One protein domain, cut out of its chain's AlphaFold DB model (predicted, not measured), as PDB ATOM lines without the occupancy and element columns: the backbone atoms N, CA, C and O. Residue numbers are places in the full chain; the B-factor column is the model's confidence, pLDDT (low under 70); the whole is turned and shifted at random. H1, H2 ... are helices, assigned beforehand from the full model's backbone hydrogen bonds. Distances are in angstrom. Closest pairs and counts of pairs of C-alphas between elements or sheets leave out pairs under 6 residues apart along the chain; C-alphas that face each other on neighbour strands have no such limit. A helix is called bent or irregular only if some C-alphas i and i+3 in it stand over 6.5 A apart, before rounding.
ATOM      1  N   ARG A  20     -51.498  -0.227 -21.545       85.62
ATOM      2  CA  ARG A  20     -50.516   0.841 -21.771       85.62
ATOM      3  C   ARG A  20     -50.600   1.924 -20.690       85.62
ATOM      4  O   ARG A  20     -49.555   2.302 -20.159       85.62
ATOM      5  N   ASN A  21     -51.805   2.351 -20.312       87.38
ATOM      6  CA  ASN A  21     -52.024   3.343 -19.256       87.38
ATOM      7  C   ASN A  21     -51.574   2.834 -17.886       87.38
ATOM      8  O   ASN A  21     -50.850   3.535 -17.186       87.38
ATOM      9  N   ILE A  22     -51.913   1.591 -17.527       88.31
ATOM     10  CA  ILE A  22     -51.451   0.970 -16.275       88.31
ATOM     11  C   ILE A  22     -49.920   0.982 -16.209       88.31
ATOM     12  O   ILE A  22     -49.333   1.417 -15.218       88.31
ATOM     13  N   LYS A  23     -49.257   0.539 -17.283       89.00
ATOM     14  CA  LYS A  23     -47.793   0.490 -17.348       89.00
ATOM     15  C   LYS A  23     -47.166   1.881 -17.270       89.00
ATOM     16  O   LYS A  23     -46.158   2.051 -16.583       89.00
ATOM     17  N   PHE A  24     -47.738   2.855 -17.977       90.56
ATOM     18  CA  PHE A  24     -47.280   4.240 -17.947       90.56
ATOM     19  C   PHE A  24     -47.401   4.830 -16.541       90.56
ATOM     20  O   PHE A  24     -46.416   5.350 -16.028       90.56
ATOM     21  N   ASN A  25     -48.546   4.651 -15.882       91.81
ATOM     22  CA  ASN A  25     -48.787   5.151 -14.531       91.81
ATOM     23  C   ASN A  25     -47.830   4.538 -13.502       91.81
ATOM     24  O   ASN A  25     -47.250   5.265 -12.701       91.81
ATOM     25  N   ILE A  26     -47.588   3.220 -13.555       92.00
ATOM     26  CA  ILE A  26     -46.600   2.561 -12.680       92.00
ATOM     27  C   ILE A  26     -45.204   3.134 -12.922       92.00
ATOM     28  O   ILE A  26     -44.493   3.462 -11.973       92.00
ATOM     29  N   LYS A  27     -44.801   3.262 -14.193       91.50
ATOM     30  CA  LYS A  27     -43.486   3.798 -14.553       91.50
ATOM     31  C   LYS A  27     -43.331   5.242 -14.073       91.50
ATOM     32  O   LYS A  27     -42.309   5.556 -13.476       91.50
ATOM     33  N   CYS A  28     -44.331   6.085 -14.310       92.88
ATOM     34  CA  CYS A  28     -44.327   7.487 -13.911       92.88
ATOM     35  C   CYS A  28     -44.254   7.626 -12.384       92.88
ATOM     36  O   CYS A  28     -43.419   8.370 -11.873       92.88
ATOM     37  N   ASN A  29     -45.045   6.839 -11.647       93.00
ATOM     38  CA  ASN A  29     -45.034   6.847 -10.186       93.00
ATOM     39  C   ASN A  29     -43.670   6.413  -9.617       93.00
ATOM     40  O   ASN A  29     -43.124   7.073  -8.734       93.00
ATOM     41  N   LEU A  30     -43.067   5.354 -10.173       92.06
ATOM     42  CA  LEU A  30     -41.714   4.922  -9.802       92.06
ATOM     43  C   LEU A  30     -40.656   5.981 -10.129       92.06
ATOM     44  O   LEU A  30     -39.800   6.253  -9.293       92.06
ATOM     45  N   GLN A  31     -40.710   6.588 -11.318       93.75
ATOM     46  CA  GLN A  31     -39.764   7.634 -11.718       93.75
ATOM     47  C   GLN A  31     -39.869   8.856 -10.805       93.75
ATOM     48  O   GLN A  31     -38.852   9.336 -10.318       93.75
ATOM     49  N   THR A  32     -41.084   9.315 -10.516       94.25
ATOM     50  CA  THR A  32     -41.325  10.467  -9.634       94.25
ATOM     51  C   THR A  32     -40.843  10.180  -8.213       94.25
ATOM     52  O   THR A  32     -40.153  11.002  -7.611       94.25
ATOM     53  N   THR A  33     -41.120   8.978  -7.698       94.38
ATOM     54  CA  THR A  33     -40.619   8.537  -6.387       94.38
ATOM     55  C   THR A  33     -39.088   8.507  -6.372       94.38
ATOM     56  O   THR A  33     -38.475   9.016  -5.441       94.38
ATOM     57  N   PHE A  34     -38.455   7.985  -7.426       94.12
ATOM     58  CA  PHE A  34     -36.998   7.956  -7.548       94.12
ATOM     59  C   PHE A  34     -36.387   9.363  -7.589       94.12
ATOM     60  O   PHE A  34     -35.453   9.639  -6.842       94.12
ATOM     61  N   PHE A  35     -36.941  10.281  -8.387       96.25
ATOM     62  CA  PHE A  35     -36.501  11.680  -8.397       96.25
ATOM     63  C   PHE A  35     -36.642  12.335  -7.021       96.25
ATOM     64  O   PHE A  35     -35.746  13.053  -6.584       96.25
ATOM     65  N   THR A  36     -37.723  12.027  -6.304       95.38
ATOM     66  CA  THR A  36     -37.949  12.522  -4.941       95.38
ATOM     67  C   THR A  36     -36.907  11.982  -3.961       95.38
ATOM     68  O   THR A  36     -36.445  12.723  -3.097       95.38
ATOM     69  N   ILE A  37     -36.484  10.722  -4.111       95.44
ATOM     70  CA  ILE A  37     -35.388  10.137  -3.321       95.44
ATOM     71  C   ILE A  37     -34.070  10.855  -3.622       95.44
ATOM     72  O   ILE A  37     -33.367  11.241  -2.694       95.44
ATOM     73  N   VAL A  38     -33.742  11.088  -4.896       95.62
ATOM     74  CA  VAL A  38     -32.512  11.803  -5.283       95.62
ATOM     75  C   VAL A  38     -32.500  13.224  -4.713       95.62
ATOM     76  O   VAL A  38     -31.509  13.643  -4.118       95.62
ATOM     77  N   PHE A  39     -33.617  13.944  -4.821       93.56
ATOM     78  CA  PHE A  39     -33.758  15.275  -4.232       93.56
ATOM     79  C   PHE A  39     -33.649  15.239  -2.700       93.56
ATOM     80  O   PHE A  39     -32.986  16.075  -2.091       93.56
ATOM     81  N   SER A  40     -34.245  14.226  -2.073       93.94
ATOM     82  CA  SER A  40     -34.151  14.003  -0.631       93.94
ATOM     83  C   SER A  40     -32.712  13.767  -0.175       93.94
ATOM     84  O   SER A  40     -32.302  14.318   0.840       93.94
ATOM     85  N   LEU A  41     -31.915  13.012  -0.936       93.44
ATOM     86  CA  LEU A  41     -30.492  12.826  -0.642       93.44
ATOM     87  C   LEU A  41     -29.738  14.158  -0.696       93.44
ATOM     88  O   LEU A  41     -28.970  14.459   0.215       93.44
ATOM     89  N   PHE A  42     -30.004  14.988  -1.707       92.12
ATOM     90  CA  PHE A  42     -29.414  16.325  -1.788       92.12
ATOM     91  C   PHE A  42     -29.771  17.184  -0.564       92.12
ATOM     92  O   PHE A  42     -28.896  17.811   0.034       92.12
ATOM     93  N   PHE A  43     -31.035  17.158  -0.135       91.81
ATOM     94  CA  PHE A  43     -31.493  17.851   1.071       91.81
ATOM     95  C   PHE A  43     -30.804  17.339   2.348       91.81
ATOM     96  O   PHE A  43     -30.358  18.145   3.168       91.81
ATOM     97  N   ILE A  44     -30.653  16.019   2.502       92.31
ATOM     98  CA  ILE A  44     -29.993  15.395   3.660       92.31
ATOM     99  C   ILE A  44     -28.528  15.842   3.773       92.31
ATOM    100  O   ILE A  44     -28.089  16.227   4.858       92.31
ATOM    101  N   PHE A  45     -27.785  15.846   2.662       90.94
ATOM    102  CA  PHE A  45     -26.365  16.225   2.641       90.94
ATOM    103  C   PHE A  45     -26.114  17.737   2.550       90.94
ATOM    104  O   PHE A  45     -24.966  18.182   2.623       90.94
ATOM    105  N   SER A  46     -27.164  18.551   2.426       90.00
ATOM    106  CA  SER A  46     -27.028  20.002   2.344       90.00
ATOM    107  C   SER A  46     -26.525  20.596   3.662       90.00
ATOM    108  O   SER A  46     -27.180  20.497   4.705       90.00
ATOM    109  N   LYS A  47     -25.365  21.265   3.600       85.94
ATOM    110  CA  LYS A  47     -24.752  21.991   4.728       85.94
ATOM    111  C   LYS A  47     -25.438  23.324   5.036       85.94
ATOM    112  O   LYS A  47     -25.295  23.832   6.139       85.94
ATOM    113  N   SER A  48     -26.193  23.871   4.082       87.00
ATOM    114  CA  SER A  48     -26.903  25.153   4.237       87.00
ATOM    115  C   SER A  48     -28.090  25.086   5.206       87.00
ATOM    116  O   SER A  48     -28.575  26.114   5.661       87.00
ATOM    117  N   ILE A  49     -28.556  23.879   5.534       86.06
ATOM    118  CA  ILE A  49     -29.765  23.660   6.328       86.06
ATOM    119  C   ILE A  49     -29.368  23.213   7.732       86.06
ATOM    120  O   ILE A  49     -28.840  22.111   7.913       86.06
ATOM    121  N   THR A  50     -29.687  24.039   8.723       87.56
ATOM    122  CA  THR A  50     -29.393  23.872  10.159       87.56
ATOM    123  C   THR A  50     -30.351  22.913  10.881       87.56
ATOM    124  O   THR A  50     -30.644  23.069  12.060       87.56
ATOM    125  N   LEU A  51     -30.849  21.891  10.182       89.25
ATOM    126  CA  LEU A  51     -31.623  20.800  10.783       89.25
ATOM    127  C   LEU A  51     -30.698  19.652  11.195       89.25
ATOM    128  O   LEU A  51     -29.708  19.368  10.515       89.25
ATOM    129  N   THR A  52     -31.061  18.946  12.269       92.94
ATOM    130  CA  THR A  52     -30.376  17.707  12.655       92.94
ATOM    131  C   THR A  52     -30.517  16.658  11.552       92.94
ATOM    132  O   THR A  52     -31.494  16.641  10.796       92.94
ATOM    133  N   LEU A  53     -29.542  15.749  11.460       90.00
ATOM    134  CA  LEU A  53     -29.568  14.672  10.469       90.00
ATOM    135  C   LEU A  53     -30.845  13.824  10.589       90.00
ATOM    136  O   LEU A  53     -31.459  13.488   9.579       90.00
ATOM    137  N   GLN A  54     -31.277  13.546  11.824       92.69
ATOM    138  CA  GLN A  54     -32.499  12.795  12.097       92.69
ATOM    139  C   GLN A  54     -33.732  13.499  11.517       92.69
ATOM    140  O   GLN A  54     -34.499  12.870  10.791       92.69
ATOM    141  N   SER A  55     -33.891  14.807  11.749       93.00
ATOM    142  CA  SER A  55     -35.008  15.574  11.185       93.00
ATOM    143  C   SER A  55     -34.971  15.605   9.658       93.00
ATOM    144  O   SER A  55     -36.015  15.457   9.023       93.00
ATOM    145  N   LYS A  56     -33.781  15.736   9.054       92.12
ATOM    146  CA  LYS A  56     -33.634  15.709   7.591       92.12
ATOM    147  C   LYS A  56     -34.122  14.385   7.004       92.12
ATOM    148  O   LYS A  56     -34.923  14.390   6.074       92.12
ATOM    149  N   ILE A  57     -33.701  13.266   7.593       93.25
ATOM    150  CA  ILE A  57     -34.115  11.923   7.170       93.25
ATOM    151  C   ILE A  57     -35.624  11.732   7.347       93.25
ATOM    152  O   ILE A  57     -36.282  11.262   6.420       93.25
ATOM    153  N   SER A  58     -36.192  12.112   8.496       95.00
ATOM    154  CA  SER A  58     -37.628  11.958   8.758       95.00
ATOM    155  C   SER A  58     -38.487  12.742   7.764       95.00
ATOM    156  O   SER A  58     -39.437  12.186   7.214       95.00
ATOM    157  N   ILE A  59     -38.133  14.001   7.485       94.25
ATOM    158  CA  ILE A  59     -38.842  14.844   6.510       94.25
ATOM    159  C   ILE A  59     -38.726  14.243   5.107       94.25
ATOM    160  O   ILE A  59     -39.732  14.076   4.419       94.25
ATOM    161  N   SER A  60     -37.518  13.856   4.696       94.25
ATOM    162  CA  SER A  60     -37.282  13.207   3.406       94.25
ATOM    163  C   SER A  60     -38.096  11.926   3.232       94.25
ATOM    164  O   SER A  60     -38.742  11.741   2.201       94.25
ATOM    165  N   LEU A  61     -38.113  11.056   4.243       94.25
ATOM    166  CA  LEU A  61     -38.874   9.812   4.200       94.25
ATOM    167  C   LEU A  61     -40.377  10.083   4.075       94.25
ATOM    168  O   LEU A  61     -41.049   9.436   3.272       94.25
ATOM    169  N   LEU A  62     -40.890  11.062   4.827       95.50
ATOM    170  CA  LEU A  62     -42.293  11.464   4.775       95.50
ATOM    171  C   LEU A  62     -42.679  11.974   3.380       95.50
ATOM    172  O   LEU A  62     -43.712  11.575   2.850       95.50
ATOM    173  N   ILE A  63     -41.831  12.800   2.759       95.75
ATOM    174  CA  ILE A  63     -42.063  13.335   1.411       95.75
ATOM    175  C   ILE A  63     -42.048  12.210   0.370       95.75
ATOM    176  O   ILE A  63     -42.957  12.126  -0.453       95.75
ATOM    177  N   VAL A  64     -41.057  11.313   0.414       96.31
ATOM    178  CA  VAL A  64     -40.974  10.167  -0.509       96.31
ATOM    179  C   VAL A  64     -42.209   9.275  -0.380       96.31
ATOM    180  O   VAL A  64     -42.806   8.888  -1.389       96.31
ATOM    181  N   LEU A  65     -42.621   8.976   0.855       95.19
ATOM    182  CA  LEU A  65     -43.806   8.170   1.122       95.19
ATOM    183  C   LEU A  65     -45.073   8.860   0.607       95.19
ATOM    184  O   LEU A  65     -45.891   8.221  -0.056       95.19
ATOM    185  N   PHE A  66     -45.216  10.161   0.866       95.44
ATOM    186  CA  PHE A  66     -46.341  10.953   0.384       95.44
ATOM    187  C   PHE A  66     -46.425  10.936  -1.144       95.44
ATOM    188  O   PHE A  66     -47.481  10.616  -1.682       95.44
ATOM    189  N   VAL A  67     -45.316  11.191  -1.846       94.69
ATOM    190  CA  VAL A  67     -45.273  11.179  -3.317       94.69
ATOM    191  C   VAL A  67     -45.693   9.819  -3.869       94.69
ATOM    192  O   VAL A  67     -46.539   9.756  -4.763       94.69
ATOM    193  N   TYR A  68     -45.171   8.724  -3.309       93.25
ATOM    194  CA  TYR A  68     -45.526   7.382  -3.764       93.25
ATOM    195  C   TYR A  68     -47.004   7.050  -3.512       93.25
ATOM    196  O   TYR A  68     -47.682   6.510  -4.395       93.25
ATOM    197  N   LEU A  69     -47.518   7.349  -2.313       92.94
ATOM    198  CA  LEU A  69     -48.902   7.053  -1.934       92.94
ATOM    199  C   LEU A  69     -49.892   7.912  -2.718       92.94
ATOM    200  O   LEU A  69     -50.874   7.383  -3.240       92.94
ATOM    201  N   PHE A  70     -49.610   9.207  -2.852       92.44
ATOM    202  CA  PHE A  70     -50.430  10.136  -3.617       92.44
ATOM    203  C   PHE A  70     -50.443   9.766  -5.101       92.44
ATOM    204  O   PHE A  70     -51.517   9.636  -5.685       92.44
ATOM    205  N   GLY A  71     -49.281   9.493  -5.705       91.19
ATOM    206  CA  GLY A  71     -49.199   9.062  -7.103       91.19
ATOM    207  C   GLY A  71     -49.916   7.731  -7.357       91.19
ATOM    208  O   GLY A  71     -50.617   7.576  -8.365       91.19
ATOM    209  N   SER A  72     -49.827   6.794  -6.408       90.00
ATOM    210  CA  SER A  72     -50.560   5.519  -6.437       90.00
ATOM    211  C   SER A  72     -52.074   5.716  -6.347       90.00
ATOM    212  O   SER A  72     -52.826   5.109  -7.113       90.00
ATOM    213  N   TRP A  73     -52.528   6.568  -5.426       91.06
ATOM    214  CA  TRP A  73     -53.940   6.888  -5.245       91.06
ATOM    215  C   TRP A  73     -54.514   7.622  -6.457       91.06
ATOM    216  O   TRP A  73     -55.527   7.196  -7.001       91.06
ATOM    217  N   HIS A  74     -53.841   8.664  -6.941       89.38
ATOM    218  CA  HIS A  74     -54.279   9.441  -8.099       89.38
ATOM    219  C   HIS A  74     -54.411   8.571  -9.359       89.38
ATOM    220  O   HIS A  74     -55.382   8.680 -10.104       89.38
ATOM    221  N   SER A  75     -53.463   7.657  -9.578       86.88
ATOM    222  CA  SER A  75     -53.411   6.853 -10.804       86.88
ATOM    223  C   SER A  75     -54.342   5.637 -10.809       86.88
ATOM    224  O   SER A  75     -54.805   5.230 -11.872       86.88
ATOM    225  N   PHE A  76     -54.575   5.016  -9.648       87.75
ATOM    226  CA  PHE A  76     -55.290   3.734  -9.552       87.75
ATOM    227  C   PHE A  76     -56.510   3.767  -8.633       87.75
ATOM    228  O   PHE A  76     -57.221   2.766  -8.552       87.75
ATOM    229  N   ARG A  77     -56.734   4.866  -7.896       87.81
ATOM    230  CA  ARG A  77     -57.753   5.028  -6.834       87.81
ATOM    231  C   ARG A  77     -57.713   3.967  -5.730       87.81
ATOM    232  O   ARG A  77     -58.581   3.915  -4.869       87.81
ATOM    233  N   ASN A  78     -56.715   3.089  -5.755       87.69
ATOM    234  CA  ASN A  78     -56.560   1.986  -4.828       87.69
ATOM    235  C   ASN A  78     -55.071   1.670  -4.675       87.69
ATOM    236  O   ASN A  78     -54.433   1.096  -5.560       87.69
ATOM    237  N   ILE A  79     -54.528   2.021  -3.511       87.12
ATOM    238  CA  ILE A  79     -53.107   1.857  -3.194       87.12
ATOM    239  C   ILE A  79     -52.714   0.374  -3.191       87.12
ATOM    240  O   ILE A  79     -51.648   0.020  -3.689       87.12
ATOM    241  N   LYS A  80     -53.583  -0.525  -2.700       89.25
ATOM    242  CA  LYS A  80     -53.298  -1.971  -2.694       89.25
ATOM    243  C   LYS A  80     -53.143  -2.504  -4.118       89.25
ATOM    244  O   LYS A  80     -52.246  -3.306  -4.376       89.25
ATOM    245  N   LEU A  81     -53.993  -2.049  -5.039       88.00
ATOM    246  CA  LEU A  81     -53.908  -2.419  -6.451       88.00
ATOM    247  C   LEU A  81     -52.628  -1.863  -7.091       88.00
ATOM    248  O   LEU A  81     -51.887  -2.623  -7.715       88.00
ATOM    249  N   ALA A  82     -52.335  -0.578  -6.877       89.25
ATOM    250  CA  ALA A  82     -51.131   0.074  -7.388       89.25
ATOM    251  C   ALA A  82     -49.851  -0.645  -6.936       89.25
ATOM    252  O   ALA A  82     -48.990  -0.963  -7.758       89.25
ATOM    253  N   THR A  83     -49.752  -0.981  -5.648       88.69
ATOM    254  CA  THR A  83     -48.597  -1.689  -5.087       88.69
ATOM    255  C   THR A  83     -48.462  -3.095  -5.670       88.69
ATOM    256  O   THR A  83     -47.369  -3.476  -6.089       88.69
ATOM    257  N   LYS A  84     -49.559  -3.861  -5.791       92.06
ATOM    258  CA  LYS A  84     -49.526  -5.192  -6.428       92.06
ATOM    259  C   LYS A  84     -49.030  -5.119  -7.874       92.06
ATOM    260  O   LYS A  84     -48.145  -5.884  -8.256       92.06
ATOM    261  N   LEU A  85     -49.568  -4.191  -8.664       89.94
ATOM    262  CA  LEU A  85     -49.172  -4.016 -10.062       89.94
ATOM    263  C   LEU A  85     -47.713  -3.555 -10.190       89.94
ATOM    264  O   LEU A  85     -46.987  -4.044 -11.056       89.94
ATOM    265  N   THR A  86     -47.261  -2.679  -9.293       90.75
ATOM    266  CA  THR A  86     -45.870  -2.212  -9.234       90.75
ATOM    267  C   THR A  86     -44.907  -3.361  -8.927       90.75
ATOM    268  O   THR A  86     -43.908  -3.522  -9.627       90.75
ATOM    269  N   ILE A  87     -45.233  -4.228  -7.962       91.38
ATOM    270  CA  ILE A  87     -44.436  -5.426  -7.648       91.38
ATOM    271  C   ILE A  87     -44.343  -6.353  -8.864       91.38
ATOM    272  O   ILE A  87     -43.256  -6.821  -9.201       91.38
ATOM    273  N   ILE A  88     -45.466  -6.613  -9.543       91.62
ATOM    274  CA  ILE A  88     -45.489  -7.446 -10.754       91.62
ATOM    275  C   ILE A  88     -44.590  -6.834 -11.835       91.62
ATOM    276  O   ILE A  88     -43.764  -7.535 -12.421       91.62
ATOM    277  N   TYR A  89     -44.701  -5.525 -12.062       89.62
ATOM    278  CA  TYR A  89     -43.882  -4.808 -13.037       89.62
ATOM    279  C   TYR A  89     -42.379  -4.930 -12.739       89.62
ATOM    280  O   TYR A  89     -41.601  -5.263 -13.639       89.62
ATOM    281  N   ILE A  90     -41.971  -4.727 -11.481       89.00
ATOM    282  CA  ILE A  90     -40.573  -4.858 -11.044       89.00
ATOM    283  C   ILE A  90     -40.084  -6.298 -11.223       89.00
ATOM    284  O   ILE A  90     -39.030  -6.509 -11.824       89.00
ATOM    285  N   LYS A  91     -40.863  -7.299 -10.787       90.38
ATOM    286  CA  LYS A  91     -40.516  -8.722 -10.956       90.38
ATOM    287  C   LYS A  91     -40.281  -9.085 -12.423       90.38
ATOM    288  O   LYS A  91     -39.295  -9.746 -12.741       90.38
ATOM    289  N   ILE A  92     -41.150  -8.626 -13.328       88.50
ATOM    290  CA  ILE A  92     -40.995  -8.857 -14.773       88.50
ATOM    291  C   ILE A  92     -39.711  -8.202 -15.295       88.50
ATOM    292  O   ILE A  92     -38.992  -8.804 -16.095       88.50
ATOM    293  N   LYS A  93     -39.415  -6.972 -14.862       86.50
ATOM    294  CA  LYS A  93     -38.211  -6.245 -15.278       86.50
ATOM    295  C   LYS A  93     -36.926  -6.911 -14.789       86.50
ATOM    296  O   LYS A  93     -36.023  -7.084 -15.602       86.50
ATOM    297  N   LEU A  94     -36.872  -7.337 -13.527       88.69
ATOM    298  CA  LEU A  94     -35.730  -8.067 -12.968       88.69
ATOM    299  C   LEU A  94     -35.506  -9.398 -13.687       88.69
ATOM    300  O   LEU A  94     -34.393  -9.679 -14.108       88.69
ATOM    301  N   LYS A  95     -36.570 -10.179 -13.920       87.25
ATOM    302  CA  LYS A  95     -36.460 -11.448 -14.654       87.25
ATOM    303  C   LYS A  95     -35.896 -11.255 -16.065       87.25
ATOM    304  O   LYS A  95     -35.053 -12.029 -16.499       87.25
ATOM    305  N   LYS A  96     -36.337 -10.213 -16.780       85.81
ATOM    306  CA  LYS A  96     -35.782  -9.872 -18.102       85.81
ATOM    307  C   LYS A  96     -34.308  -9.472 -18.026       85.81
ATOM    308  O   LYS A  96     -33.552  -9.846 -18.909       85.81
ATOM    309  N   LEU A  97     -33.916  -8.729 -16.992       86.12
ATOM    310  CA  LEU A  97     -32.529  -8.320 -16.787       86.12
ATOM    311  C   LEU A  97     -31.618  -9.541 -16.585       86.12
ATOM    312  O   LEU A  97     -30.638  -9.680 -17.305       86.12
ATOM    313  N   VAL A  98     -31.988 -10.447 -15.672       86.44
ATOM    314  CA  VAL A  98     -31.219 -11.672 -15.386       86.44
ATOM    315  C   VAL A  98     -31.097 -12.553 -16.625       86.44
ATOM    316  O   VAL A  98     -30.000 -12.988 -16.949       86.44
ATOM    317  N   ASN A  99     -32.195 -12.763 -17.356       83.75
ATOM    318  CA  ASN A  99     -32.165 -13.584 -18.565       83.75
ATOM    319  C   ASN A  99     -31.217 -13.019 -19.632       83.75
ATOM    320  O   ASN A  99     -30.502 -13.786 -20.266       83.75
ATOM    321  N   ASN A 100     -31.202 -11.694 -19.815       80.12
ATOM    322  CA  ASN A 100     -30.313 -11.044 -20.777       80.12
ATOM    323  C   ASN A 100     -28.835 -11.139 -20.361       80.12
ATOM    324  O   ASN A 100     -27.982 -11.283 -21.228       80.12
ATOM    325  N   LEU A 101     -28.550 -11.069 -19.055       71.38
ATOM    326  CA  LEU A 101     -27.211 -11.260 -18.483       71.38
ATOM    327  C   LEU A 101     -26.726 -12.711 -18.583       71.38
ATOM    328  O   LEU A 101     -25.543 -12.945 -18.758       71.38
ATOM    329  N   SER A 102     -27.620 -13.698 -18.473       66.12
ATOM    330  CA  SER A 102     -27.261 -15.118 -18.619       66.12
ATOM    331  C   SER A 102     -27.050 -15.560 -20.071       66.12
ATOM    332  O   SER A 102     -26.578 -16.667 -20.308       66.12
ATOM    333  N   SER A 103     -27.466 -14.738 -21.038       61.75
ATOM    334  CA  SER A 103     -27.354 -15.016 -22.475       61.75
ATOM    335  C   SER A 103     -26.219 -14.249 -23.165       61.75
ATOM    336  O   SER A 103     -26.080 -14.370 -24.380       61.75
ATOM    337  N   SER A 104     -25.481 -13.425 -22.414       54.19
ATOM    338  CA  SER A 104     -24.307 -12.656 -22.850       54.19
ATOM    339  C   SER A 104     -23.035 -13.279 -22.305       54.19
ATOM    340  O   SER A 104     -22.060 -13.370 -23.074       54.19
TER     341      SER A 104
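What this domain is: This is residues 20 to 104 of the 104 residues of the protein "Putative membrane protein" of Proteus mirabilis (strain HI4320) (UniProt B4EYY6). Two long helices, H1 and H2, lie side by side as a helical hairpin, and a third long helix, H3, sets off at a steep corner from the hairpin's open end, giving the whole the outline of an L. H3 begins beside the end of H2, passes the first turns of H1, and then sticks out with residues 91 to 104. The printed part has 85 residues with three named helices, in the order H1, H2, H3, and no named strand; the class is all helix. The whole is loose, with a radius of gyration of the C-alphas of 16.2 A, and flat, spanning 49 by 38 by 17 A.

How they stand to each other: Start with H1, residues 20 to 45, and H2, residues 53 to 76: they touch and form a helical hairpin, running opposite ways at a shallow tilt of 11 degrees. Look for their closest C-alphas at Ser 40 and Ser 60, 5.2 A apart. Next comes H3, residues 79 to 102, which with its residues 79 to 83 touches residues 69 to 76 of H2. Their lines stand about perpendicular, at 81 degrees, and their closest C-alphas are those of Trp 73 and Ile 79, 5.5 A apart. Farther along, residues 82 to 89 of H3 touch residues 23 to 26 of H1, about perpendicular at 87 degrees; the closest C-alphas, of Ile 26 and Thr 86, are 5.9 A apart. The helix packing is mostly crossed, but only just: of 3 pairs of helices that touch, 1 is at a shallow tilt. In H1, H2 and H3 every O i to N i+4 pair is within hydrogen-bond range.

Where its parts are: Find C-alpha 20 at (-50.516, 0.841, -21.771); from there H1, the longest helix by residues, runs 37.6 A to C-alpha 45 at (-26.365, 16.225, 2.641). H2 begins at Leu 53 and runs 34.4 A to Phe 76. H3 begins at Ile 79 and runs 34.6 A to C-alpha 102 at (-27.261, -15.118, -18.619). None of the three is bent.

The domain as a whole: The two C-alphas farthest apart are those of Thr 50 and Ser 103, at 50.8 A. Residues 91 to 104, of which 91 to 102 belong to H3, stand free; the body without them has 71 residues and spans 44 by 17 by 17 A. The printed part has no cut and ends at Ser 104, the chain's last residue. The link from H1 to H2, with 7 residues, is short, and the link from H2 to H3, with 2 residues, is tight. The mean pLDDT of the printed part is 89.6; look to residues 102 to 104 for the values under 70.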